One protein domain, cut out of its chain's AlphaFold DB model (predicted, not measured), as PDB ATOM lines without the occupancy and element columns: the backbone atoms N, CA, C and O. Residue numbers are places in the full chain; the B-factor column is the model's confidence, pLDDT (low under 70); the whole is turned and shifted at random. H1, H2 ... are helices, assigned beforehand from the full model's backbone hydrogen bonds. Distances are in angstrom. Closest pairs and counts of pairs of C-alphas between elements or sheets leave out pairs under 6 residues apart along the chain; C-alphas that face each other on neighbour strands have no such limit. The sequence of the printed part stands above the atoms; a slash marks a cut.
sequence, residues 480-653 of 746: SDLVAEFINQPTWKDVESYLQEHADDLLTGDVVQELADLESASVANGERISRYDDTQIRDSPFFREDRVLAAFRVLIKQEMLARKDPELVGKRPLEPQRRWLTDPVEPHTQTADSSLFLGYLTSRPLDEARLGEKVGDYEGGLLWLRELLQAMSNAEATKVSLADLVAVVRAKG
ATOM      1  N   SER A 480      37.358 -50.430  39.088       84.06
ATOM      2  CA  SER A 480      36.743 -50.756  37.804       84.06
ATOM      3  C   SER A 480      37.707 -50.456  36.657       84.06
ATOM      4  O   SER A 480      38.537 -49.556  36.768       84.06
ATOM      5  N   ASP A 481      37.601 -51.180  35.538       82.12
ATOM      6  CA  ASP A 481      38.533 -51.016  34.410       82.12
ATOM      7  C   ASP A 481      38.587 -49.560  33.911       82.12
ATOM      8  O   ASP A 481      39.672 -49.032  33.675       82.12
ATOM      9  N   LEU A 482      37.437 -48.874  33.867       86.44
ATOM     10  CA  LEU A 482      37.336 -47.463  33.483       86.44
ATOM     11  C   LEU A 482      38.118 -46.537  34.433       86.44
ATOM     12  O   LEU A 482      38.890 -45.691  33.979       86.44
ATOM     13  N   VAL A 483      37.933 -46.688  35.751       86.19
ATOM     14  CA  VAL A 483      38.640 -45.880  36.761       86.19
ATOM     15  C   VAL A 483      40.116 -46.248  36.800       86.19
ATOM     16  O   VAL A 483      40.965 -45.364  36.899       86.19
ATOM     17  N   ALA A 484      40.438 -47.534  36.661       80.25
ATOM     18  CA  ALA A 484      41.800 -48.027  36.574       80.25
ATOM     19  C   ALA A 484      42.538 -47.388  35.393       80.25
ATOM     20  O   ALA A 484      43.665 -46.932  35.557       80.25
ATOM     21  N   GLU A 485      41.938 -47.339  34.206       81.12
ATOM     22  CA  GLU A 485      42.538 -46.698  33.033       81.12
ATOM     23  C   GLU A 485      42.680 -45.182  33.214       81.12
ATOM     24  O   GLU A 485      43.720 -44.626  32.860       81.12
ATOM     25  N   PHE A 486      41.713 -44.524  33.856       85.94
ATOM     26  CA  PHE A 486      41.770 -43.088  34.132       85.94
ATOM     27  C   PHE A 486      42.874 -42.684  35.125       85.94
ATOM     28  O   PHE A 486      43.625 -41.745  34.869       85.94
ATOM     29  N   ILE A 487      43.028 -43.393  36.249       84.06
ATOM     30  CA  ILE A 487      44.044 -43.041  37.261       84.06
ATOM     31  C   ILE A 487      45.465 -43.456  36.860       84.06
ATOM     32  O   ILE A 487      46.434 -43.008  37.469       84.06
ATOM     33  N   ASN A 488      45.601 -44.317  35.847       73.38
ATOM     34  CA  ASN A 488      46.894 -44.765  35.325       73.38
ATOM     35  C   ASN A 488      47.406 -43.909  34.159       73.38
ATOM     36  O   ASN A 488      48.400 -44.283  33.532       73.38
ATOM     37  N   GLN A 489      46.753 -42.785  33.856       78.00
ATOM     38  CA  GLN A 489      47.214 -41.901  32.795       78.00
ATOM     39  C   GLN A 489      48.617 -41.342  33.097       78.00
ATOM     40  O   GLN A 489      48.909 -40.965  34.237       78.00
ATOM     41  N   PRO A 490      49.496 -41.287  32.083       66.00
ATOM     42  CA  PRO A 490      50.915 -41.031  32.290       66.00
ATOM     43  C   PRO A 490      51.254 -39.580  32.669       66.00
ATOM     44  O   PRO A 490      52.193 -39.345  33.439       66.00
ATOM     45  N   THR A 491      50.487 -38.605  32.177       76.88
ATOM     46  CA  THR A 491      50.634 -37.178  32.499       76.88
ATOM     47  C   THR A 491      49.283 -36.500  32.688       76.88
ATOM     48  O   THR A 491      48.255 -36.999  32.238       76.88
ATOM     49  N   TRP A 492      49.267 -35.297  33.273       84.69
ATOM     50  CA  TRP A 492      48.036 -34.507  33.388       84.69
ATOM     51  C   TRP A 492      47.434 -34.119  32.029       84.69
ATOM     52  O   TRP A 492      46.233 -33.874  31.948       84.69
ATOM     53  N   LYS A 493      48.237 -34.081  30.956       86.19
ATOM     54  CA  LYS A 493      47.736 -33.850  29.592       86.19
ATOM     55  C   LYS A 493      47.024 -35.083  29.038       86.19
ATOM     56  O   LYS A 493      46.026 -34.946  28.333       86.19
ATOM     57  N   ASP A 494      47.506 -36.271  29.387       84.12
ATOM     58  CA  ASP A 494      46.843 -37.526  29.030       84.12
ATOM     59  C   ASP A 494      45.565 -37.711  29.851       84.12
ATOM     60  O   ASP A 494      44.542 -38.094  29.298       84.12
ATOM     61  N   VAL A 495      45.569 -37.307  31.130       88.75
ATOM     62  CA  VAL A 495      44.348 -37.204  31.951       88.75
ATOM     63  C   VAL A 495      43.318 -36.289  31.293       88.75
ATOM     64  O   VAL A 495      42.152 -36.663  31.188       88.75
ATOM     65  N   GLU A 496      43.731 -35.102  30.840       91.38
ATOM     66  CA  GLU A 496      42.846 -34.173  30.133       91.38
ATOM     67  C   GLU A 496      42.271 -34.799  28.853       91.38
ATOM     68  O   GLU A 496      41.065 -34.724  28.624       91.38
ATOM     69  N   SER A 497      43.113 -35.448  28.047       91.50
ATOM     70  CA  SER A 497      42.696 -36.085  26.791       91.50
ATOM     71  C   SER A 497      41.729 -37.247  27.041       91.50
ATOM     72  O   SER A 497      40.684 -37.333  26.400       91.50
ATOM     73  N   TYR A 498      42.028 -38.092  28.029       91.62
ATOM     74  CA  TYR A 498      41.192 -39.225  28.414       91.62
ATOM     75  C   TYR A 498      39.838 -38.772  28.969       91.62
ATOM     76  O   TYR A 498      38.802 -39.341  28.634       91.62
ATOM     77  N   LEU A 499      39.820 -37.710  29.785       92.56
ATOM     78  CA  LEU A 499      38.578 -37.126  30.289       92.56
ATOM     79  C   LEU A 499      37.703 -36.587  29.150       92.56
ATOM     80  O   LEU A 499      36.486 -36.721  29.215       92.56
ATOM     81  N   GLN A 500      38.306 -35.993  28.115       90.94
ATOM     82  CA  GLN A 500      37.583 -35.517  26.932       90.94
ATOM     83  C   GLN A 500      37.014 -36.674  26.099       90.94
ATOM     84  O   GLN A 500      35.878 -36.578  25.636       90.94
ATOM     85  N   GLU A 501      37.777 -37.754  25.923       94.00
ATOM     86  CA  GLU A 501      37.374 -38.928  25.138       94.00
ATOM     87  C   GLU A 501      36.275 -39.752  25.829       94.00
ATOM     88  O   GLU A 501      35.301 -40.143  25.188       94.00
ATOM     89  N   HIS A 502      36.387 -39.957  27.145       93.69
ATOM     90  CA  HIS A 502      35.515 -40.843  27.930       93.69
ATOM     91  C   HIS A 502      34.553 -40.091  28.859       93.69
ATOM     92  O   HIS A 502      34.088 -40.629  29.868       93.69
ATOM     93  N   ALA A 503      34.250 -38.831  28.543       88.69
ATOM     94  CA  ALA A 503      33.489 -37.949  29.423       88.69
ATOM     95  C   ALA A 503      32.117 -38.520  29.823       88.69
ATOM     96  O   ALA A 503      31.676 -38.341  30.956       88.69
ATOM     97  N   ASP A 504      31.435 -39.204  28.905       89.50
ATOM     98  CA  ASP A 504      30.082 -39.716  29.147       89.50
ATOM     99  C   ASP A 504      30.056 -40.893  30.133       89.50
ATOM    100  O   ASP A 504      29.094 -41.029  30.889       89.50
ATOM    101  N   ASP A 505      31.134 -41.678  30.192       91.62
ATOM    102  CA  ASP A 505      31.265 -42.816  31.108       91.62
ATOM    103  C   ASP A 505      31.868 -42.398  32.462       91.62
ATOM    104  O   ASP A 505      31.475 -42.902  33.517       91.62
ATOM    105  N   LEU A 506      32.806 -41.441  32.458       90.56
ATOM    106  CA  LEU A 506      33.515 -40.999  33.665       90.56
ATOM    107  C   LEU A 506      32.703 -40.055  34.553       90.56
ATOM    108  O   LEU A 506      32.854 -40.077  35.774       90.56
ATOM    109  N   LEU A 507      31.865 -39.195  33.970       91.44
ATOM    110  CA  LEU A 507      31.200 -38.102  34.690       91.44
ATOM    111  C   LEU A 507      29.923 -38.564  35.405       91.44
ATOM    112  O   LEU A 507      28.837 -37.996  35.241       91.44
ATOM    113  N   THR A 508      30.067 -39.596  36.234       92.38
ATOM    114  CA  THR A 508      28.987 -40.238  36.985       92.38
ATOM    115  C   THR A 508      29.232 -40.186  38.494       92.38
ATOM    116  O   THR A 508      30.357 -40.056  38.975       92.38
ATOM    117  N   GLY A 509      28.148 -40.274  39.274       91.06
ATOM    118  CA  GLY A 509      28.244 -40.281  40.738       91.06
ATOM    119  C   GLY A 509      28.972 -41.514  41.277       91.06
ATOM    120  O   GLY A 509      29.666 -41.410  42.285       91.06
ATOM    121  N   ASP A 510      28.859 -42.640  40.572       92.69
ATOM    122  CA  ASP A 510      29.488 -43.908  40.945       92.69
ATOM    123  C   ASP A 510      31.014 -43.817  40.841       92.69
ATOM    124  O   ASP A 510      31.705 -44.211  41.775       92.69
ATOM    125  N   VAL A 511      31.548 -43.189  39.785       92.88
ATOM    126  CA  VAL A 511      32.995 -42.940  39.638       92.88
ATOM    127  C   VAL A 511      33.522 -42.016  40.740       92.88
ATOM    128  O   VAL A 511      34.596 -42.254  41.293       92.88
ATOM    129  N   VAL A 512      32.767 -40.974  41.116       92.31
ATOM    130  CA  VAL A 512      33.149 -40.090  42.236       92.31
ATOM    131  C   VAL A 512      33.202 -40.862  43.554       92.31
ATOM    132  O   VAL A 512      34.131 -40.650  44.337       92.31
ATOM    133  N   GLN A 513      32.222 -41.733  43.806       92.44
ATOM    134  CA  GLN A 513      32.189 -42.556  45.012       92.44
ATOM    135  C   GLN A 513      33.329 -43.577  45.018       92.44
ATOM    136  O   GLN A 513      34.008 -43.710  46.029       92.44
ATOM    137  N   GLU A 514      33.596 -44.227  43.887       92.00
ATOM    138  CA  GLU A 514      34.694 -45.182  43.748       92.00
ATOM    139  C   GLU A 514      36.051 -44.520  44.039       92.00
ATOM    140  O   GLU A 514      36.830 -45.023  44.849       92.00
ATOM    141  N   LEU A 515      36.313 -43.338  43.470       90.94
ATOM    142  CA  LEU A 515      37.525 -42.564  43.761       90.94
ATOM    143  C   LEU A 515      37.608 -42.135  45.237       90.94
ATOM    144  O   LEU A 515      38.695 -42.133  45.813       90.94
ATOM    145  N   ALA A 516      36.478 -41.800  45.869       90.25
ATOM    146  CA  ALA A 516      36.427 -41.471  47.295       90.25
ATOM    147  C   ALA A 516      36.697 -42.689  48.198       90.25
ATOM    148  O   ALA A 516      37.353 -42.557  49.235       90.25
ATOM    149  N   ASP A 517      36.227 -43.873  47.805       88.62
ATOM    150  CA  ASP A 517      36.476 -45.127  48.515       88.62
ATOM    151  C   ASP A 517      37.953 -45.534  48.396       88.62
ATOM    152  O   ASP A 517      38.560 -45.944  49.387       88.62
ATOM    153  N   LEU A 518      38.566 -45.341  47.220       85.94
ATOM    154  CA  LEU A 518      40.003 -45.542  47.001       85.94
ATOM    155  C   LEU A 518      40.851 -44.568  47.835       85.94
ATOM    156  O   LEU A 518      41.804 -44.993  48.491       85.94
ATOM    157  N   GLU A 519      40.480 -43.283  47.865       86.50
ATOM    158  CA  GLU A 519      41.111 -42.260  48.713       86.50
ATOM    159  C   GLU A 519      41.030 -42.664  50.197       86.50
ATOM    160  O   GLU A 519      42.043 -42.721  50.898       86.50
ATOM    161  N   SER A 520      39.836 -43.038  50.662       86.31
ATOM    162  CA  SER A 520      39.597 -43.455  52.049       86.31
ATOM    163  C   SER A 520      40.372 -44.722  52.409       86.31
ATOM    164  O   SER A 520      40.955 -44.808  53.491       86.31
ATOM    165  N   ALA A 521      40.427 -45.699  51.500       82.56
ATOM    166  CA  ALA A 521      41.207 -46.915  51.684       82.56
ATOM    167  C   ALA A 521      42.706 -46.606  51.789       82.56
ATOM    168  O   ALA A 521      43.384 -47.194  52.632       82.56
ATOM    169  N   SER A 522      43.224 -45.685  50.970       79.19
ATOM    170  CA  SER A 522      44.621 -45.236  51.021       79.19
ATOM    171  C   SER A 522      44.970 -44.627  52.384       79.19
ATOM    172  O   SER A 522      45.901 -45.095  53.047       79.19
ATOM    173  N   VAL A 523      44.154 -43.681  52.869       83.19
ATOM    174  CA  VAL A 523      44.331 -43.045  54.190       83.19
ATOM    175  C   VAL A 523      44.258 -44.075  55.315       83.19
ATOM    176  O   VAL A 523      45.167 -44.151  56.143       83.19
ATOM    177  N   ALA A 524      43.223 -44.917  55.314       84.94
ATOM    178  CA  ALA A 524      43.035 -45.939  56.338       84.94
ATOM    179  C   ALA A 524      44.211 -46.925  56.396       84.94
ATOM    180  O   ALA A 524      44.560 -47.390  57.477       84.94
ATOM    181  N   ASN A 525      44.855 -47.236  55.261       79.81
ATOM    182  CA  ASN A 525      46.057 -48.069  55.268       79.81
ATOM    183  C   ASN A 525      47.233 -47.375  55.953       79.81
ATOM    184  O   ASN A 525      47.902 -48.019  56.753       79.81
ATOM    185  N   GLY A 526      47.464 -46.089  55.682       84.19
ATOM    186  CA  GLY A 526      48.533 -45.327  56.330       84.19
ATOM    187  C   GLY A 526      48.378 -45.238  57.854       84.19
ATOM    188  O   GLY A 526      49.369 -45.194  58.573       84.19
ATOM    189  N   GLU A 527      47.148 -45.255  58.370       88.31
ATOM    190  CA  GLU A 527      46.877 -45.171  59.815       88.31
ATOM    191  C   GLU A 527      47.057 -46.491  60.579       88.31
ATOM    192  O   GLU A 527      47.061 -46.490  61.816       88.31
ATOM    193  N   ARG A 528      47.214 -47.619  59.874       86.44
ATOM    194  CA  ARG A 528      47.454 -48.926  60.501       86.44
ATOM    195  C   ARG A 528      48.820 -48.957  61.178       86.44
ATOM    196  O   ARG A 528      49.741 -48.274  60.751       86.44
ATOM    197  N   ILE A 529      48.949 -49.795  62.204       85.62
ATOM    198  CA  ILE A 529      50.231 -50.060  62.865       85.62
ATOM    199  C   ILE A 529      51.123 -50.877  61.913       85.62
ATOM    200  O   ILE A 529      50.649 -51.832  61.286       85.62
ATOM    201  N   SER A 530      52.382 -50.459  61.805       83.31
ATOM    202  CA  SER A 530      53.486 -51.139  61.123       83.31
ATOM    203  C   SER A 530      53.695 -52.547  61.690       83.31
ATOM    204  O   SER A 530      53.325 -52.863  62.820       83.31
ATOM    205  N   ARG A 531      54.253 -53.456  60.891       78.06
ATOM    206  CA  ARG A 531      54.622 -54.807  61.354       78.06
ATOM    207  C   ARG A 531      56.021 -54.840  61.937       78.06
ATOM    208  O   ARG A 531      56.350 -55.786  62.650       78.06
ATOM    209  N   TYR A 532      56.849 -53.868  61.572       74.75
ATOM    210  CA  TYR A 532      58.243 -53.800  61.987       74.75
ATOM    211  C   TYR A 532      58.414 -53.093  63.332       74.75
ATOM    212  O   TYR A 532      59.422 -53.316  64.001       74.75
ATOM    213  N   ASP A 533      57.439 -52.276  63.740       78.19
ATOM    214  CA  ASP A 533      57.457 -51.512  64.986       78.19
ATOM    215  C   ASP A 533      56.050 -51.044  65.417       78.19
ATOM    216  O   ASP A 533      55.051 -51.313  64.758       78.19
ATOM    217  N   ASP A 534      55.981 -50.335  66.548       82.69
ATOM    218  CA  ASP A 534      54.739 -49.774  67.100       82.69
ATOM    219  C   ASP A 534      54.313 -48.446  66.423       82.69
ATOM    220  O   ASP A 534      53.448 -47.736  66.942       82.69
ATOM    221  N   THR A 535      54.925 -48.065  65.293       85.88
ATOM    222  CA  THR A 535      54.592 -46.820  64.574       85.88
ATOM    223  C   THR A 535      53.469 -47.037  63.563       85.88
ATOM    224  O   THR A 535      53.089 -48.173  63.271       85.88
ATOM    225  N   GLN A 536      52.870 -45.962  63.039       88.12
ATOM    226  CA  GLN A 536      51.889 -46.104  61.962       88.12
ATOM    227  C   GLN A 536      52.609 -46.276  60.621       88.12
ATOM    228  O   GLN A 536      53.675 -45.708  60.410       88.12
ATOM    229  N   ILE A 537      52.001 -46.994  59.673       83.81
ATOM    230  CA  ILE A 537      52.545 -47.192  58.319       83.81
ATOM    231  C   ILE A 537      52.912 -45.842  57.687       83.81
ATOM    232  O   ILE A 537      53.961 -45.723  57.066       83.81
ATOM    233  N   ARG A 538      52.093 -44.802  57.886       84.12
ATOM    234  CA  ARG A 538      52.351 -43.450  57.367       84.12
ATOM    235  C   ARG A 538      53.612 -42.774  57.911       84.12
ATOM    236  O   ARG A 538      54.081 -41.827  57.289       84.12
ATOM    237  N   ASP A 539      54.125 -43.236  59.049       80.69
ATOM    238  CA  ASP A 539      55.332 -42.702  59.688       80.69
ATOM    239  C   ASP A 539      56.608 -43.372  59.143       80.69
ATOM    240  O   ASP A 539      57.721 -42.906  59.397       80.69
ATOM    241  N   SER A 540      56.462 -44.449  58.364       78.25
ATOM    242  CA  SER A 540      57.575 -45.135  57.715       78.25
ATOM    243  C   SER A 540      58.230 -44.258  56.641       78.25
ATOM    244  O   SER A 540      57.525 -43.646  55.831       78.25
ATOM    245  N   PRO A 541      59.572 -44.264  56.526       70.38
ATOM    246  CA  PRO A 541      60.282 -43.534  55.472       70.38
ATOM    247  C   PRO A 541      59.954 -44.029  54.052       70.38
ATOM    248  O   PRO A 541      60.246 -43.333  53.081       70.38
ATOM    249  N   PHE A 542      59.355 -45.215  53.920       71.00
ATOM    250  CA  PHE A 542      58.982 -45.836  52.647       71.00
ATOM    251  C   PHE A 542      57.511 -45.604  52.273       71.00
ATOM    252  O   PHE A 542      57.051 -46.048  51.218       71.00
ATOM    253  N   PHE A 543      56.737 -44.944  53.139       76.88
ATOM    254  CA  PHE A 543      55.344 -44.637  52.851       76.88
ATOM    255  C   PHE A 543      55.228 -43.544  51.799       76.88
ATOM    256  O   PHE A 543      55.792 -42.458  51.924       76.88
ATOM    257  N   ARG A 544      54.449 -43.839  50.760       71.19
ATOM    258  CA  ARG A 544      54.087 -42.879  49.725       71.19
ATOM    259  C   ARG A 544      52.583 -42.696  49.773       71.19
ATOM    260  O   ARG A 544      51.830 -43.598  49.423       71.19
ATOM    261  N   GLU A 545      52.167 -41.529  50.244       71.38
ATOM    262  CA  GLU A 545      50.771 -41.117  50.171       71.38
ATOM    263  C   GLU A 545      50.369 -40.984  48.699       71.38
ATOM    264  O   GLU A 545      51.052 -40.313  47.920       71.38
ATOM    265  N   ASP A 546      49.250 -41.598  48.321       74.88
ATOM    266  CA  ASP A 546      48.660 -41.370  47.008       74.88
ATOM    267  C   ASP A 546      47.947 -40.012  46.996       74.88
ATOM    268  O   ASP A 546      46.804 -39.866  47.432       74.88
ATOM    269  N   ARG A 547      48.670 -38.997  46.522       76.38
ATOM    270  CA  ARG A 547      48.190 -37.613  46.472       76.38
ATOM    271  C   ARG A 547      47.359 -37.306  45.234       76.38
ATOM    272  O   ARG A 547      46.707 -36.264  45.202       76.38
ATOM    273  N   VAL A 548      47.375 -38.175  44.221       83.31
ATOM    274  CA  VAL A 548      46.707 -37.906  42.941       83.31
ATOM    275  C   VAL A 548      45.246 -38.340  42.952       83.31
ATOM    276  O   VAL A 548      44.431 -37.678  42.311       83.31
ATOM    277  N   LEU A 549      44.872 -39.366  43.730       86.12
ATOM    278  CA  LEU A 549      43.479 -39.843  43.827       86.12
ATOM    279  C   LEU A 549      42.487 -38.732  44.194       86.12
ATOM    280  O   LEU A 549      41.434 -38.598  43.565       86.12
ATOM    281  N   ALA A 550      42.842 -37.886  45.164       89.50
ATOM    282  CA  ALA A 550      41.994 -36.770  45.570       89.50
ATOM    283  C   ALA A 550      41.819 -35.743  44.434       89.50
ATOM    284  O   ALA A 550      40.724 -35.208  44.252       89.50
ATOM    285  N   ALA A 551      42.862 -35.491  43.635       92.12
ATOM    286  CA  ALA A 551      42.777 -34.602  42.479       92.12
ATOM    287  C   ALA A 551      41.904 -35.198  41.366       92.12
ATOM    288  O   ALA A 551      41.022 -34.502  40.869       92.12
ATOM    289  N   PHE A 552      42.056 -36.487  41.040       93.62
ATOM    290  CA  PHE A 552      41.175 -37.184  40.094       93.62
ATOM    291  C   PHE A 552      39.701 -37.069  40.494       93.62
ATOM    292  O   PHE A 552      38.859 -36.709  39.670       93.62
ATOM    293  N   ARG A 553      39.391 -37.280  41.780       94.69
ATOM    294  CA  ARG A 553      38.034 -37.093  42.310       94.69
ATOM    295  C   ARG A 553      37.530 -35.666  42.100       94.69
ATOM    296  O   ARG A 553      36.376 -35.482  41.716       94.69
ATOM    297  N   VAL A 554      38.365 -34.656  42.364       95.00
ATOM    298  CA  VAL A 554      38.011 -33.239  42.168       95.00
ATOM    299  C   VAL A 554      37.719 -32.937  40.699       95.00
ATOM    300  O   VAL A 554      36.713 -32.285  40.432       95.00
ATOM    301  N   LEU A 555      38.526 -33.447  39.762       95.69
ATOM    302  CA  LEU A 555      38.315 -33.248  38.324       95.69
ATOM    303  C   LEU A 555      36.937 -33.753  37.881       95.69
ATOM    304  O   LEU A 555      36.163 -32.986  37.310       95.69
ATOM    305  N   ILE A 556      36.598 -35.001  38.220       96.06
ATOM    306  CA  ILE A 556      35.295 -35.595  37.877       96.06
ATOM    307  C   ILE A 556      34.155 -34.838  38.564       96.06
ATOM    308  O   ILE A 556      33.183 -34.444  37.920       96.06
ATOM    309  N   LYS A 557      34.280 -34.578  39.872       95.06
ATOM    310  CA  LYS A 557      33.253 -33.884  40.660       95.06
ATOM    311  C   LYS A 557      32.946 -32.492  40.101       95.06
ATOM    312  O   LYS A 557      31.773 -32.139  39.999       95.06
ATOM    313  N   GLN A 558      33.965 -31.699  39.775       94.00
ATOM    314  CA  GLN A 558      33.779 -30.317  39.319       94.00
ATOM    315  C   GLN A 558      33.224 -30.266  37.896       94.00
ATOM    316  O   GLN A 558      32.277 -29.528  37.643       94.00
ATOM    317  N   GLU A 559      33.688 -31.138  37.002       94.25
ATOM    318  CA  GLU A 559      33.114 -31.255  35.658       94.25
ATOM    319  C   GLU A 559      31.638 -31.687  35.692       94.25
ATOM    320  O   GLU A 559      30.793 -31.135  34.986       94.25
ATOM    321  N   MET A 560      31.285 -32.623  36.576       93.62
ATOM    322  CA  MET A 560      29.892 -33.020  36.790       93.62
ATOM    323  C   MET A 560      29.018 -31.876  37.312       93.62
ATOM    324  O   MET A 560      27.851 -31.775  36.926       93.62
ATOM    325  N   LEU A 561      29.541 -31.052  38.226       92.25
ATOM    326  CA  LEU A 561      28.829 -29.879  38.736       92.25
ATOM    327  C   LEU A 561      28.639 -28.843  37.627       92.25
ATOM    328  O   LEU A 561      27.523 -28.365  37.444       92.25
ATOM    329  N   ALA A 562      29.687 -28.577  36.847       91.69
ATOM    330  CA  ALA A 562      29.654 -27.651  35.726       91.69
ATOM    331  C   ALA A 562      28.646 -28.075  34.644       91.69
ATOM    332  O   ALA A 562      27.812 -27.274  34.229       91.69
ATOM    333  N   ARG A 563      28.625 -29.354  34.243       88.25
ATOM    334  CA  ARG A 563      27.648 -29.872  33.260       88.25
ATOM    335  C   ARG A 563      26.193 -29.738  33.712       88.25
ATOM    336  O   ARG A 563      25.295 -29.655  32.877       88.25
ATOM    337  N   LYS A 564      25.946 -29.760  35.024       88.44
ATOM    338  CA  LYS A 564      24.605 -29.597  35.607       88.44
ATOM    339  C   LYS A 564      24.202 -28.134  35.772       88.44
ATOM    340  O   LYS A 564      23.033 -27.883  36.068       88.44
ATOM    341  N   ASP A 565      25.127 -27.193  35.595       89.56
ATOM    342  CA  ASP A 565      24.866 -25.766  35.727       89.56
ATOM    343  C   ASP A 565      24.356 -25.179  34.394       89.56
ATOM    344  O   ASP A 565      25.124 -25.023  33.439       89.56
ATOM    345  N   PRO A 566      23.061 -24.821  34.294       84.00
ATOM    346  CA  PRO A 566      22.511 -24.238  33.075       84.00
ATOM    347  C   PRO A 566      23.117 -22.865  32.754       84.00
ATOM    348  O   PRO A 566      23.070 -22.440  31.599       84.00
ATOM    349  N   GLU A 567      23.699 -22.165  33.734       83.50
ATOM    350  CA  GLU A 567      24.314 -20.858  33.513       83.50
ATOM    351  C   GLU A 567      25.666 -20.942  32.800       83.50
ATOM    352  O   GLU A 567      26.175 -19.906  32.365       83.50
ATOM    353  N   LEU A 568      26.249 -22.135  32.655       85.88
ATOM    354  CA  LEU A 568      27.517 -22.343  31.955       85.88
ATOM    355  C   LEU A 568      27.366 -22.595  30.451       85.88
ATOM    356  O   LEU A 568      28.360 -22.559  29.726       85.88
ATOM    357  N   VAL A 569      26.147 -22.804  29.945       83.06
ATOM    358  CA  VAL A 569      25.927 -23.102  28.522       83.06
ATOM    359  C   VAL A 569      26.479 -21.972  27.642       83.06
ATOM    360  O   VAL A 569      26.001 -20.840  27.672       83.06
ATOM    361  N   GLY A 570      27.498 -22.292  26.836       78.56
ATOM    362  CA  GLY A 570      28.157 -21.352  25.922       78.56
ATOM    363  C   GLY A 570      29.147 -20.381  26.578       78.56
ATOM    364  O   GLY A 570      29.732 -19.557  25.870       78.56
ATOM    365  N   LYS A 571      29.362 -20.465  27.897       86.06
ATOM    366  CA  LYS A 571      30.418 -19.712  28.585       86.06
ATOM    367  C   LYS A 571      31.763 -20.419  28.428       86.06
ATOM    368  O   LYS A 571      31.832 -21.632  28.257       86.06
ATOM    369  N   ARG A 572      32.845 -19.638  28.457       84.69
ATOM    370  CA  ARG A 572      34.208 -20.182  28.453       84.69
ATOM    371  C   ARG A 572      34.605 -20.622  29.864       84.69
ATOM    372  O   ARG A 572      34.123 -20.011  30.820       84.69
ATOM    373  N   PRO A 573      35.501 -21.613  29.992       88.62
ATOM    374  CA  PRO A 573      36.101 -21.964  31.270       88.62
ATOM    375  C   PRO A 573      36.759 -20.768  31.958       88.62
ATOM    376  O   PRO A 573      37.190 -19.813  31.304       88.62
ATOM    377  N   LEU A 574      36.855 -20.833  33.287       92.12
ATOM    378  CA  LEU A 574      37.616 -19.855  34.060       92.12
ATOM    379  C   LEU A 574      39.105 -20.001  33.734       92.12
ATOM    380  O   LEU A 574      39.657 -21.096  33.801       92.12
ATOM    381  N   GLU A 575      39.753 -18.899  33.368       91.56
ATOM    382  CA  GLU A 575      41.149 -18.891  32.937       91.56
ATOM    383  C   GLU A 575      41.802 -17.518  33.162       91.56
ATOM    384  O   GLU A 575      41.085 -16.507  33.192       91.56
ATOM    385  N   PRO A 576      43.144 -17.443  33.258       91.44
ATOM    386  CA  PRO A 576      43.837 -16.183  33.478       91.44
ATOM    387  C   PRO A 576      43.545 -15.144  32.393       91.44
ATOM    388  O   PRO A 576      43.805 -15.353  31.202       91.44
ATOM    389  N   GLN A 577      43.035 -13.991  32.831       87.62
ATOM    390  CA  GLN A 577      42.712 -12.852  31.958       87.62
ATOM    391  C   GLN A 577      43.800 -11.773  31.947       87.62
ATOM    392  O   GLN A 577      43.835 -10.936  31.048       87.62
ATOM    393  N   ARG A 578      44.680 -11.760  32.958       86.56
ATOM    394  CA  ARG A 578      45.712 -10.732  33.143       86.56
ATOM    395  C   ARG A 578      47.090 -11.360  33.270       86.56
ATOM    396  O   ARG A 578      47.250 -12.331  34.007       86.56
ATOM    397  N   ARG A 579      48.074 -10.765  32.595       81.88
ATOM    398  CA  ARG A 579      49.438 -11.305  32.463       81.88
ATOM    399  C   ARG A 579      50.330 -11.101  33.690       81.88
ATOM    400  O   ARG A 579      51.261 -11.870  33.886       81.88
ATOM    401  N   TRP A 580      50.090 -10.068  34.500       85.12
ATOM    402  CA  TRP A 580      50.965  -9.761  35.632       85.12
ATOM    403  C   TRP A 580      50.467 -10.433  36.898       85.12
ATOM    404  O   TRP A 580      49.298 -10.284  37.243       85.12
ATOM    405  N   LEU A 581      51.364 -11.090  37.637       84.00
ATOM    406  CA  LEU A 581      51.054 -11.755  38.914       84.00
ATOM    407  C   LEU A 581      50.452 -10.798  39.956       84.00
ATOM    408  O   LEU A 581      49.651 -11.217  40.785       84.00
ATOM    409  N   THR A 582      50.815  -9.516  39.883       85.25
ATOM    410  CA  THR A 582      50.380  -8.454  40.800       85.25
ATOM    411  C   THR A 582      49.027  -7.843  40.450       85.25
ATOM    412  O   THR A 582      48.509  -7.049  41.234       85.25
ATOM    413  N   ASP A 583      48.480  -8.138  39.268       87.50
ATOM    414  CA  ASP A 583      47.193  -7.579  38.869       87.50
ATOM    415  C   ASP A 583      46.065  -8.200  39.706       87.50
ATOM    416  O   ASP A 583      46.035  -9.426  39.870       87.50
ATOM    417  N   PRO A 584      45.107  -7.391  40.197       82.44
ATOM    418  CA  PRO A 584      43.958  -7.919  40.912       82.44
ATOM    419  C   PRO A 584      43.092  -8.757  39.968       82.44
ATOM    420  O   PRO A 584      42.888  -8.390  38.805       82.44
ATOM    421  N   VAL A 585      42.567  -9.863  40.491       86.56
ATOM    422  CA  VAL A 585      41.625 -10.739  39.787       86.56
ATOM    423  C   VAL A 585      40.216 -10.405  40.246       86.56
ATOM    424  O   VAL A 585      39.952 -10.260  41.439       86.56
ATOM    425  N   GLU A 586      39.306 -10.252  39.292       88.50
ATOM    426  CA  GLU A 586      37.901 -10.017  39.604       88.50
ATOM    427  C   GLU A 586      37.266 -11.284  40.206       88.50
ATOM    428  O   GLU A 586      37.652 -12.400  39.847       88.50
ATOM    429  N   PRO A 587      36.311 -11.159  41.143       88.69
ATOM    430  CA  PRO A 587      35.548 -12.297  41.642       88.69
ATOM    431  C   PRO A 587      34.899 -13.095  40.515       88.69
ATOM    432  O   PRO A 587      34.244 -12.531  39.637       88.69
ATOM    433  N   HIS A 588      35.069 -14.414  40.546       92.25
ATOM    434  CA  HIS A 588      34.421 -15.289  39.579       92.25
ATOM    435  C   HIS A 588      32.930 -15.418  39.889       92.25
ATOM    436  O   HIS A 588      32.524 -15.511  41.046       92.25
ATOM    437  N   THR A 589      32.117 -15.446  38.836       89.62
ATOM    438  CA  THR A 589      30.648 -15.434  38.922       89.62
ATOM    439  C   THR A 589      29.993 -16.688  38.346       89.62
ATOM    440  O   THR A 589      28.773 -16.744  38.252       89.62
ATOM    441  N   GLN A 590      30.780 -17.686  37.946       92.62
ATOM    442  CA  GLN A 590      30.295 -18.933  37.351       92.62
ATOM    443  C   GLN A 590      30.921 -20.149  38.036       92.62
ATOM    444  O   GLN A 590      32.023 -20.046  38.582       92.62
ATOM    445  N   THR A 591      30.237 -21.293  37.961       94.00
ATOM    446  CA  THR A 591      30.751 -22.581  38.444       94.00
ATOM    447  C   THR A 591      32.056 -22.943  37.721       94.00
ATOM    448  O   THR A 591      32.199 -22.698  36.521       94.00
ATOM    449  N   ALA A 592      33.032 -23.486  38.450       93.81
ATOM    450  CA  ALA A 592      34.285 -23.961  37.867       93.81
ATOM    451  C   ALA A 592      34.103 -25.351  37.240       93.81
ATOM    452  O   ALA A 592      33.383 -26.190  37.777       93.81
ATOM    453  N   ASP A 593      34.783 -25.601  36.126       93.69
ATOM    454  CA  ASP A 593      34.849 -26.898  35.453       93.69
ATOM    455  C   ASP A 593      36.213 -27.569  35.698       93.69
ATOM    456  O   ASP A 593      37.096 -27.004  36.354       93.69
ATOM    457  N   SER A 594      36.416 -28.780  35.169       93.56
ATOM    458  CA  SER A 594      37.714 -29.465  35.287       93.56
ATOM    459  C   SER A 594      38.851 -28.709  34.591       93.56
ATOM    460  O   SER A 594      40.002 -28.806  35.029       93.56
ATOM    461  N   SER A 595      38.545 -27.906  33.564       93.19
ATOM    462  CA  SER A 595      39.525 -27.131  32.797       93.19
ATOM    463  C   SER A 595      40.328 -26.163  33.662       93.19
ATOM    464  O   SER A 595      41.522 -25.998  33.417       93.19
ATOM    465  N   LEU A 596      39.716 -25.539  34.676       94.56
ATOM    466  CA  LEU A 596      40.421 -24.635  35.593       94.56
ATOM    467  C   LEU A 596      41.529 -25.367  36.373       94.56
ATOM    468  O   LEU A 596      42.659 -24.884  36.485       94.56
ATOM    469  N   PHE A 597      41.218 -26.556  36.892       94.81
ATOM    470  CA  PHE A 597      42.156 -27.382  37.655       94.81
ATOM    471  C   PHE A 597      43.236 -27.980  36.751       94.81
ATOM    472  O   PHE A 597      44.424 -27.910  37.076       94.81
ATOM    473  N   LEU A 598      42.839 -28.505  35.587       92.12
ATOM    474  CA  LEU A 598      43.758 -29.018  34.570       92.12
ATOM    475  C   LEU A 598      44.674 -27.921  34.027       92.12
ATOM    476  O   LEU A 598      45.843 -28.193  33.769       92.12
ATOM    477  N   GLY A 599      44.204 -26.676  33.924       90.75
ATOM    478  CA  GLY A 599      45.023 -25.526  33.543       90.75
ATOM    479  C   GLY A 599      46.234 -25.350  34.461       90.75
ATOM    480  O   GLY A 599      47.363 -25.215  33.986       90.75
ATOM    481  N   TYR A 600      46.033 -25.462  35.777       90.31
ATOM    482  CA  TYR A 600      47.132 -25.443  36.743       90.31
ATOM    483  C   TYR A 600      47.985 -26.714  36.708       90.31
ATOM    484  O   TYR A 600      49.213 -26.602  36.697       90.31
ATOM    485  N   LEU A 601      47.368 -27.900  36.684       87.31
ATOM    486  CA  LEU A 601      48.079 -29.187  36.706       87.31
ATOM    487  C   LEU A 601      48.955 -29.395  35.464       87.31
ATOM    488  O   LEU A 601      50.040 -29.943  35.569       87.31
ATOM    489  N   THR A 602      48.530 -28.900  34.302       84.56
ATOM    490  CA  THR A 602      49.290 -28.986  33.042       84.56
ATOM    491  C   THR A 602      50.168 -27.763  32.777       84.56
ATOM    492  O   THR A 602      50.941 -27.762  31.818       84.56
ATOM    493  N   SER A 603      50.044 -26.711  33.599       82.19
ATOM    494  CA  SER A 603      50.586 -25.370  33.328       82.19
ATOM    495  C   SER A 603      50.245 -24.906  31.905       82.19
ATOM    496  O   SER A 603      51.123 -24.517  31.135       82.19
ATOM    497  N   ARG A 604      48.958 -25.016  31.543       85.50
ATOM    498  CA  ARG A 604      48.466 -24.810  30.176       85.50
ATOM    499  C   ARG A 604      48.945 -23.459  29.626       85.50
ATOM    500  O   ARG A 604      48.732 -22.442  30.294       85.50
ATOM    501  N   PRO A 605      49.546 -23.420  28.420       84.62
ATOM    502  CA  PRO A 605      49.946 -22.168  27.794       84.62
ATOM    503  C   PRO A 605      48.772 -21.198  27.687       84.62
ATOM    504  O   PRO A 605      47.645 -21.598  27.386       84.62
ATOM    505  N   LEU A 606      49.042 -19.921  27.940       86.12
ATOM    506  CA  LEU A 606      48.031 -18.873  27.883       86.12
ATOM    507  C   LEU A 606      47.956 -18.264  26.480       86.12
ATOM    508  O   LEU A 606      48.964 -18.169  25.781       86.12
ATOM    509  N   ASP A 607      46.760 -17.833  26.083       86.06
ATOM    510  CA  ASP A 607      46.519 -17.204  24.783       86.06
ATOM    511  C   ASP A 607      47.228 -15.837  24.689       86.06
ATOM    512  O   ASP A 607      46.768 -14.832  25.245       86.06
ATOM    513  N   GLU A 608      48.353 -15.804  23.963       85.25
ATOM    514  CA  GLU A 608      49.172 -14.603  23.752       85.25
ATOM    515  C   GLU A 608      48.373 -13.469  23.101       85.25
ATOM    516  O   GLU A 608      48.556 -12.304  23.451       85.25
ATOM    517  N   ALA A 609      47.456 -13.787  22.179       82.56
ATOM    518  CA  ALA A 609      46.666 -12.779  21.476       82.56
ATOM    519  C   ALA A 609      45.690 -12.075  22.423       82.56
ATOM    520  O   ALA A 609      45.407 -10.887  22.257       82.56
ATOM    521  N   ARG A 610      45.207 -12.788  23.447       84.94
ATOM    522  CA  ARG A 610      44.355 -12.215  24.490       84.94
ATOM    523  C   ARG A 610      45.150 -11.424  25.524       84.94
ATOM    524  O   ARG A 610      44.700 -10.363  25.948       84.94
ATOM    525  N   LEU A 611      46.304 -11.935  25.946       84.56
ATOM    526  CA  LEU A 611      47.135 -11.292  26.972       84.56
ATOM    527  C   LEU A 611      48.013 -10.157  26.423       84.56
ATOM    528  O   LEU A 611      48.566  -9.373  27.198       84.56
ATOM    529  N   GLY A 612      48.135 -10.065  25.098       81.38
ATOM    530  CA  GLY A 612      48.923  -9.065  24.382       81.38
ATOM    531  C   GLY A 612      50.428  -9.344  24.344       81.38
ATOM    532  O   GLY A 612      51.160  -8.558  23.748       81.38
ATOM    533  N   GLU A 613      50.907 -10.422  24.976       81.50
ATOM    534  CA  GLU A 613      52.316 -10.827  25.000       81.50
ATOM    535  C   GLU A 613      52.465 -12.299  25.419       81.50
ATOM    536  O   GLU A 613      51.584 -12.869  26.069       81.50
ATOM    537  N   LYS A 614      53.610 -12.896  25.076       80.69
ATOM    538  CA  LYS A 614      54.005 -14.230  25.521       80.69
ATOM    539  C   LYS A 614      54.383 -14.239  27.002       80.69
ATOM    540  O   LYS A 614      55.271 -13.504  27.422       80.69
ATOM    541  N   VAL A 615      53.748 -15.123  27.766       78.38
ATOM    542  CA  VAL A 615      54.072 -15.392  29.175       78.38
ATOM    543  C   VAL A 615      54.921 -16.659  29.253       78.38
ATOM    544  O   VAL A 615      54.662 -17.618  28.526       78.38
ATOM    545  N   GLY A 616      55.952 -16.676  30.102       72.44
ATOM    546  CA  GLY A 616      56.778 -17.871  30.287       72.44
ATOM    547  C   GLY A 616      56.011 -19.005  30.976       72.44
ATOM    548  O   GLY A 616      55.161 -18.750  31.826       72.44
ATOM    549  N   ASP A 617      56.350 -20.261  30.672       70.19
ATOM    550  CA  ASP A 617      55.645 -21.451  31.187       70.19
ATOM    551  C   ASP A 617      55.523 -21.468  32.727       70.19
ATOM    552  O   ASP A 617      54.484 -21.827  33.283       70.19
ATOM    553  N   TYR A 618      56.571 -21.017  33.429       74.38
ATOM    554  CA  TYR A 618      56.588 -20.911  34.890       74.38
ATOM    555  C   TYR A 618      55.564 -19.900  35.429       74.38
ATOM    556  O   TYR A 618      54.780 -20.206  36.328       74.38
ATOM    557  N   GLU A 619      55.552 -18.695  34.857       79.12
ATOM    558  CA  GLU A 619      54.634 -17.619  35.232       79.12
ATOM    559  C   GLU A 619      53.192 -17.981  34.865       79.12
ATOM    560  O   GLU A 619      52.278 -17.702  35.640       79.12
ATOM    561  N   GLY A 620      52.989 -18.687  33.746       83.75
ATOM    562  CA  GLY A 620      51.698 -19.262  33.371       83.75
ATOM    563  C   GLY A 620      51.142 -20.183  34.460       83.75
ATOM    564  O   GLY A 620      49.983 -20.046  34.851       83.75
ATOM    565  N   GLY A 621      51.978 -21.057  35.029       83.94
ATOM    566  CA  GLY A 621      51.597 -21.916  36.153       83.94
ATOM    567  C   GLY A 621      51.163 -21.147  37.409       83.94
ATOM    568  O   GLY A 621      50.191 -21.540  38.057       83.94
ATOM    569  N   LEU A 622      51.839 -20.041  37.743       87.62
ATOM    570  CA  LEU A 622      51.461 -19.173  38.869       87.62
ATOM    571  C   LEU A 622      50.156 -18.412  38.601       87.62
ATOM    572  O   LEU A 622      49.334 -18.259  39.502       87.62
ATOM    573  N   LEU A 623      49.929 -17.970  37.363       91.00
ATOM    574  CA  LEU A 623      48.675 -17.323  36.977       91.00
ATOM    575  C   LEU A 623      47.490 -18.285  37.112       91.00
ATOM    576  O   LEU A 623      46.483 -17.905  37.699       91.00
ATOM    577  N   TRP A 624      47.621 -19.541  36.677       93.00
ATOM    578  CA  TRP A 624      46.589 -20.561  36.909       93.00
ATOM    579  C   TRP A 624      46.336 -20.828  38.397       93.00
ATOM    580  O   TRP A 624      45.183 -20.941  38.810       93.00
ATOM    581  N   LEU A 625      47.391 -20.874  39.222       92.62
ATOM    582  CA  LEU A 625      47.240 -21.005  40.676       92.62
ATOM    583  C   LEU A 625      46.463 -19.825  41.268       92.62
ATOM    584  O   LEU A 625      45.622 -20.018  42.144       92.62
ATOM    585  N   ARG A 626      46.719 -18.605  40.778       94.06
ATOM    586  CA  ARG A 626      45.991 -17.400  41.188       94.06
ATOM    587  C   ARG A 626      44.496 -17.525  40.921       94.06
ATOM    588  O   ARG A 626      43.708 -17.241  41.816       94.06
ATOM    589  N   GLU A 627      44.117 -17.948  39.715       94.94
ATOM    590  CA  GLU A 627      42.707 -18.123  39.342       94.94
ATOM    591  C   GLU A 627      42.051 -19.234  40.174       94.94
ATOM    592  O   GLU A 627      40.928 -19.075  40.637       94.94
ATOM    593  N   LEU A 628      42.765 -20.325  40.476       94.88
ATOM    594  CA  LEU A 628      42.275 -21.367  41.386       94.88
ATOM    595  C   LEU A 628      42.018 -20.849  42.811       94.88
ATOM    596  O   LEU A 628      40.989 -21.156  43.415       94.88
ATOM    597  N   LEU A 629      42.936 -20.047  43.356       94.88
ATOM    598  CA  LEU A 629      42.781 -19.420  44.673       94.88
ATOM    599  C   LEU A 629      41.626 -18.411  44.678       94.88
ATOM    600  O   LEU A 629      40.880 -18.344  45.655       94.88
ATOM    601  N   GLN A 630      41.446 -17.672  43.581       95.00
ATOM    602  CA  GLN A 630      40.316 -16.765  43.398       95.00
ATOM    603  C   GLN A 630      38.987 -17.511  43.225       95.00
ATOM    604  O   GLN A 630      37.937 -17.040  43.660       95.00
ATOM    605  N   ALA A 631      38.996 -18.695  42.615       94.75
ATOM    606  CA  ALA A 631      37.810 -19.530  42.555       94.75
ATOM    607  C   ALA A 631      37.418 -20.001  43.953       94.75
ATOM    608  O   ALA A 631      36.256 -19.876  44.329       94.75
ATOM    609  N   MET A 632      38.390 -20.446  44.749       94.56
ATOM    610  CA  MET A 632      38.172 -20.859  46.135       94.56
ATOM    611  C   MET A 632      37.663 -19.713  47.027       94.56
ATOM    612  O   MET A 632      36.750 -19.930  47.821       94.56
ATOM    613  N   SER A 633      38.173 -18.484  46.865       91.44
ATOM    614  CA  SER A 633      37.682 -17.321  47.626       91.44
ATOM    615  C   SER A 633      36.220 -16.965  47.317       91.44
ATOM    616  O   SER A 633      35.557 -16.342  48.142       91.44
ATOM    617  N   ASN A 634      35.697 -17.415  46.171       92.31
ATOM    618  CA  ASN A 634      34.318 -17.210  45.723       92.31
ATOM    619  C   ASN A 634      33.527 -18.530  45.656       92.31
ATOM    620  O   ASN A 634      32.742 -18.746  44.728       92.31
ATOM    621  N   ALA A 635      33.726 -19.416  46.638       90.88
ATOM    622  CA  ALA A 635      33.151 -20.766  46.674       90.88
ATOM    623  C   ALA A 635      31.622 -20.822  46.466       90.88
ATOM    624  O   ALA A 635      31.108 -21.806  45.929       90.88
ATOM    625  N   GLU A 636      30.880 -19.779  46.857       90.56
ATOM    626  CA  GLU A 636      29.429 -19.698  46.634       90.56
ATOM    627  C   GLU A 636      29.058 -19.744  45.146       90.56
ATOM    628  O   GLU A 636      28.107 -20.442  44.780       90.56
ATOM    629  N   ALA A 637      29.821 -19.049  44.299       91.56
ATOM    630  CA  ALA A 637      29.615 -19.011  42.856       91.56
ATOM    631  C   ALA A 637      30.324 -20.176  42.158       91.56
ATOM    632  O   ALA A 637      29.728 -20.862  41.337       91.56
ATOM    633  N   THR A 638      31.583 -20.433  42.512       93.38
ATOM    634  CA  THR A 638      32.441 -21.368  41.767       93.38
ATOM    635  C   THR A 638      32.290 -22.826  42.181       93.38
ATOM    636  O   THR A 638      32.704 -23.706  41.433       93.38
ATOM    637  N   LYS A 639      31.731 -23.090  43.370       94.56
ATOM    638  CA  LYS A 639      31.661 -24.416  44.015       94.56
ATOM    639  C   LYS A 639      33.026 -25.052  44.309       94.56
ATOM    640  O   LYS A 639      33.099 -26.248  44.604       94.56
ATOM    641  N   VAL A 640      34.102 -24.264  44.292       94.38
ATOM    642  CA  VAL A 640      35.454 -24.714  44.641       94.38
ATOM    643  C   VAL A 640      35.683 -24.526  46.135       94.38
ATOM    644  O   VAL A 640      35.672 -23.405  46.633       94.38
ATOM    645  N   SER A 641      35.909 -25.619  46.863       92.12
ATOM    646  CA  SER A 641      36.276 -25.549  48.280       92.12
ATOM    647  C   SER A 641      37.793 -25.474  48.483       92.12
ATOM    648  O   SER A 641      38.576 -25.873  47.618       92.12
ATOM    649  N   LEU A 642      38.226 -25.039  49.671       89.19
ATOM    650  CA  LEU A 642      39.642 -25.083  50.059       89.19
ATOM    651  C   LEU A 642      40.202 -26.517  50.051       89.19
ATOM    652  O   LEU A 642      41.362 -26.718  49.706       89.19
ATOM    653  N   ALA A 643      39.380 -27.522  50.368       88.44
ATOM    654  CA  ALA A 643      39.785 -28.924  50.293       88.44
ATOM    655  C   ALA A 643      40.012 -29.389  48.843       88.44
ATOM    656  O   ALA A 643      40.984 -30.096  48.583       88.44
ATOM    657  N   ASP A 644      39.159 -28.962  47.901       91.81
ATOM    658  CA  ASP A 644      39.342 -29.271  46.476       91.81
ATOM    659  C   ASP A 644      40.640 -28.624  45.946       91.81
ATOM    660  O   ASP A 644      41.410 -29.264  45.230       91.81
ATOM    661  N   LEU A 645      40.932 -27.383  46.364       91.69
ATOM    662  CA  LEU A 645      42.184 -26.696  46.033       91.69
ATOM    663  C   LEU A 645      43.413 -27.438  46.583       91.69
ATOM    664  O   LEU A 645      44.371 -27.661  45.847       91.69
ATOM    665  N   VAL A 646      43.395 -27.832  47.861       89.38
ATOM    666  CA  VAL A 646      44.504 -28.566  48.495       89.38
ATOM    667  C   VAL A 646      44.774 -29.882  47.769       89.38
ATOM    668  O   VAL A 646      45.934 -30.192  47.505       89.38
ATOM    669  N   ALA A 647      43.728 -30.627  47.401       89.44
ATOM    670  CA  ALA A 647      43.865 -31.874  46.652       89.44
ATOM    671  C   ALA A 647      44.606 -31.668  45.320       89.44
ATOM    672  O   ALA A 647      45.532 -32.411  45.005       89.44
ATOM    673  N   VAL A 648      44.258 -30.620  44.568       90.88
ATOM    674  CA  VAL A 648      44.876 -30.320  43.267       90.88
ATOM    675  C   VAL A 648      46.299 -29.779  43.410       90.88
ATOM    676  O   VAL A 648      47.193 -30.205  42.683       90.88
ATOM    677  N   VAL A 649      46.552 -28.879  44.366       88.00
ATOM    678  CA  VAL A 649      47.895 -28.312  44.575       88.00
ATOM    679  C   VAL A 649      48.887 -29.375  45.052       88.00
ATOM    680  O   VAL A 649      50.027 -29.383  44.594       88.00
ATOM    681  N   ARG A 650      48.452 -30.321  45.896       82.62
ATOM    682  CA  ARG A 650      49.268 -31.473  46.322       82.62
ATOM    683  C   ARG A 650      49.624 -32.427  45.188       82.62
ATOM    684  O   ARG A 650      50.661 -33.074  45.263       82.62
ATOM    685  N   ALA A 651      48.755 -32.537  44.188       84.38
ATOM    686  CA  ALA A 651      48.932 -33.450  43.069       84.38
ATOM    687  C   ALA A 651      49.837 -32.875  41.963       84.38
ATOM    688  O   ALA A 651      50.321 -33.623  41.109       84.38
ATOM    689  N   LYS A 652      50.106 -31.558  41.972       81.06
ATOM    690  CA  LYS A 652      51.010 -30.946  40.994       81.06
ATOM    691  C   LYS A 652      52.421 -31.504  41.149       81.06
ATOM    692  O   LYS A 652      53.039 -31.398  42.207       81.06
ATOM    693  N   GLY A 653      52.956 -32.054  40.065       66.50
ATOM    694  CA  GLY A 653      54.280 -32.644  40.045       66.50
ATOM    695  C   GLY A 653      54.348 -34.124  40.428       66.50
ATOM    696  O   GLY A 653      55.464 -34.619  40.614       66.50
TER     697      GLY A 653
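What this domain is: This is residues 480 to 653 of the 746 residues of an uncharacterized protein of Micromonospora jinlongensis (UniProt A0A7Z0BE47). A cluster of helices forms the core, with H6 in the middle of H2, H5, H8 and H10; the centres of H2, H6 and H8 make a row, and those of H5, H6 and H10 make a triangle. H4 packs on H5 as a hairpin, and the last part of H4 with the long link of residues 527 to 547 makes an arm at one end of the long axis; H7 is at the other end, and the long link of residues 565 to 593 loops past the side of H8 away from H6. The printed part has 174 residues with ten named helices, H1 to H10 in order along the chain, and no named strand; its class is all helix, with 100 residues in the named helices. It is compact, with a radius of gyration of the C-alphas of 17.7 A, yet elongated in outline, spanning 59 by 34 by 31 A.

How they stand to each other: The longest helix by residues is H4, residues 509 to 526. With residues 511 to 519 alone it touches H5, residues 548 to 564; this helical hairpin has a shallow tilt of 22 degrees, opposite ways, and its closest C-alphas, Leu 515 and Arg 553, are 5.7 A apart. With residues 554 to 559 alone, H5 touches H6, residues 594 to 602. They too form a helical hairpin, at a shallow tilt of 32 degrees, only just short of steep, and the closest C-alphas are those of Leu 555 and Ser 594, 4.9 A apart. With residues 548 to 554 alone, H5 touches H10, residues 642 to 651, at a steep tilt of 50 degrees; the closest C-alphas are those of Ala 551 and Val 648, 4.8 A apart. H6 is the hub, touching four helices. One is H10, with C-alphas 597 and 648 closest at 6.9 A. Another is H8, residues 617 to 633, which touches H6 with residues 621 to 628 alone; the closest C-alphas are those of Tyr 600 and Trp 624, 4.9 A apart, and the tilt of 36 degrees is only just steep. H8 touches H10 with residues 628 to 632 alone, closest at C-alphas 632 and 642, 5.9 A apart. H2, residues 492 to 501, touches H6 at a shallow tilt of 30 degrees, opposite ways, closest at C-alphas 492 and 602, 5.7 A apart. H1, residues 481 to 487, forms a helical hairpin with H2, closest at C-alphas 486 and 495, 6.8 A apart. H3, residues 503 to 506, touches no helix; it is close to H5 but not clearly touching, with C-alphas 506 and 556 closest at 7.1 A. H9, residues 635 to 638, is close to H8 but not clearly touching, with C-alphas 631 and 638 closest at 5.7 A. H7, residues 608 to 611, touches no helix. In H1, H2, H4, H5, H6, H8 and H10 every O i to N i+4 pair is within hydrogen-bond range; H3, H7 and H9 are too short for such a pair.

Where its parts are: H1 begins at C-alpha 481 (38.533, -51.016, 34.410). From first to last C-alpha, H1 measures 10.1 A, H2 14.2 A, H6 11.8 A and H10 14.3 A. H4 measures 26.1 A and ends at C-alpha 526 (48.533, -45.327, 56.330). H5 and H8 each measure 24.7 A. H3 measures 5.2 A, and H7 and H9 each 5.0 A. H10 ends at C-alpha 651 (48.932, -33.450, 43.069).

The domain as a whole: The two C-alphas farthest apart, those of Asp 533 and Gly 612, are 59.4 A apart. The printed part has no cut. The links from H4 to H5, 21 residues, and from H5 to H6, 29 residues, are long; the others are tight. The mean pLDDT of the printed part is 86.8, and residues 490 and 653 are under 70.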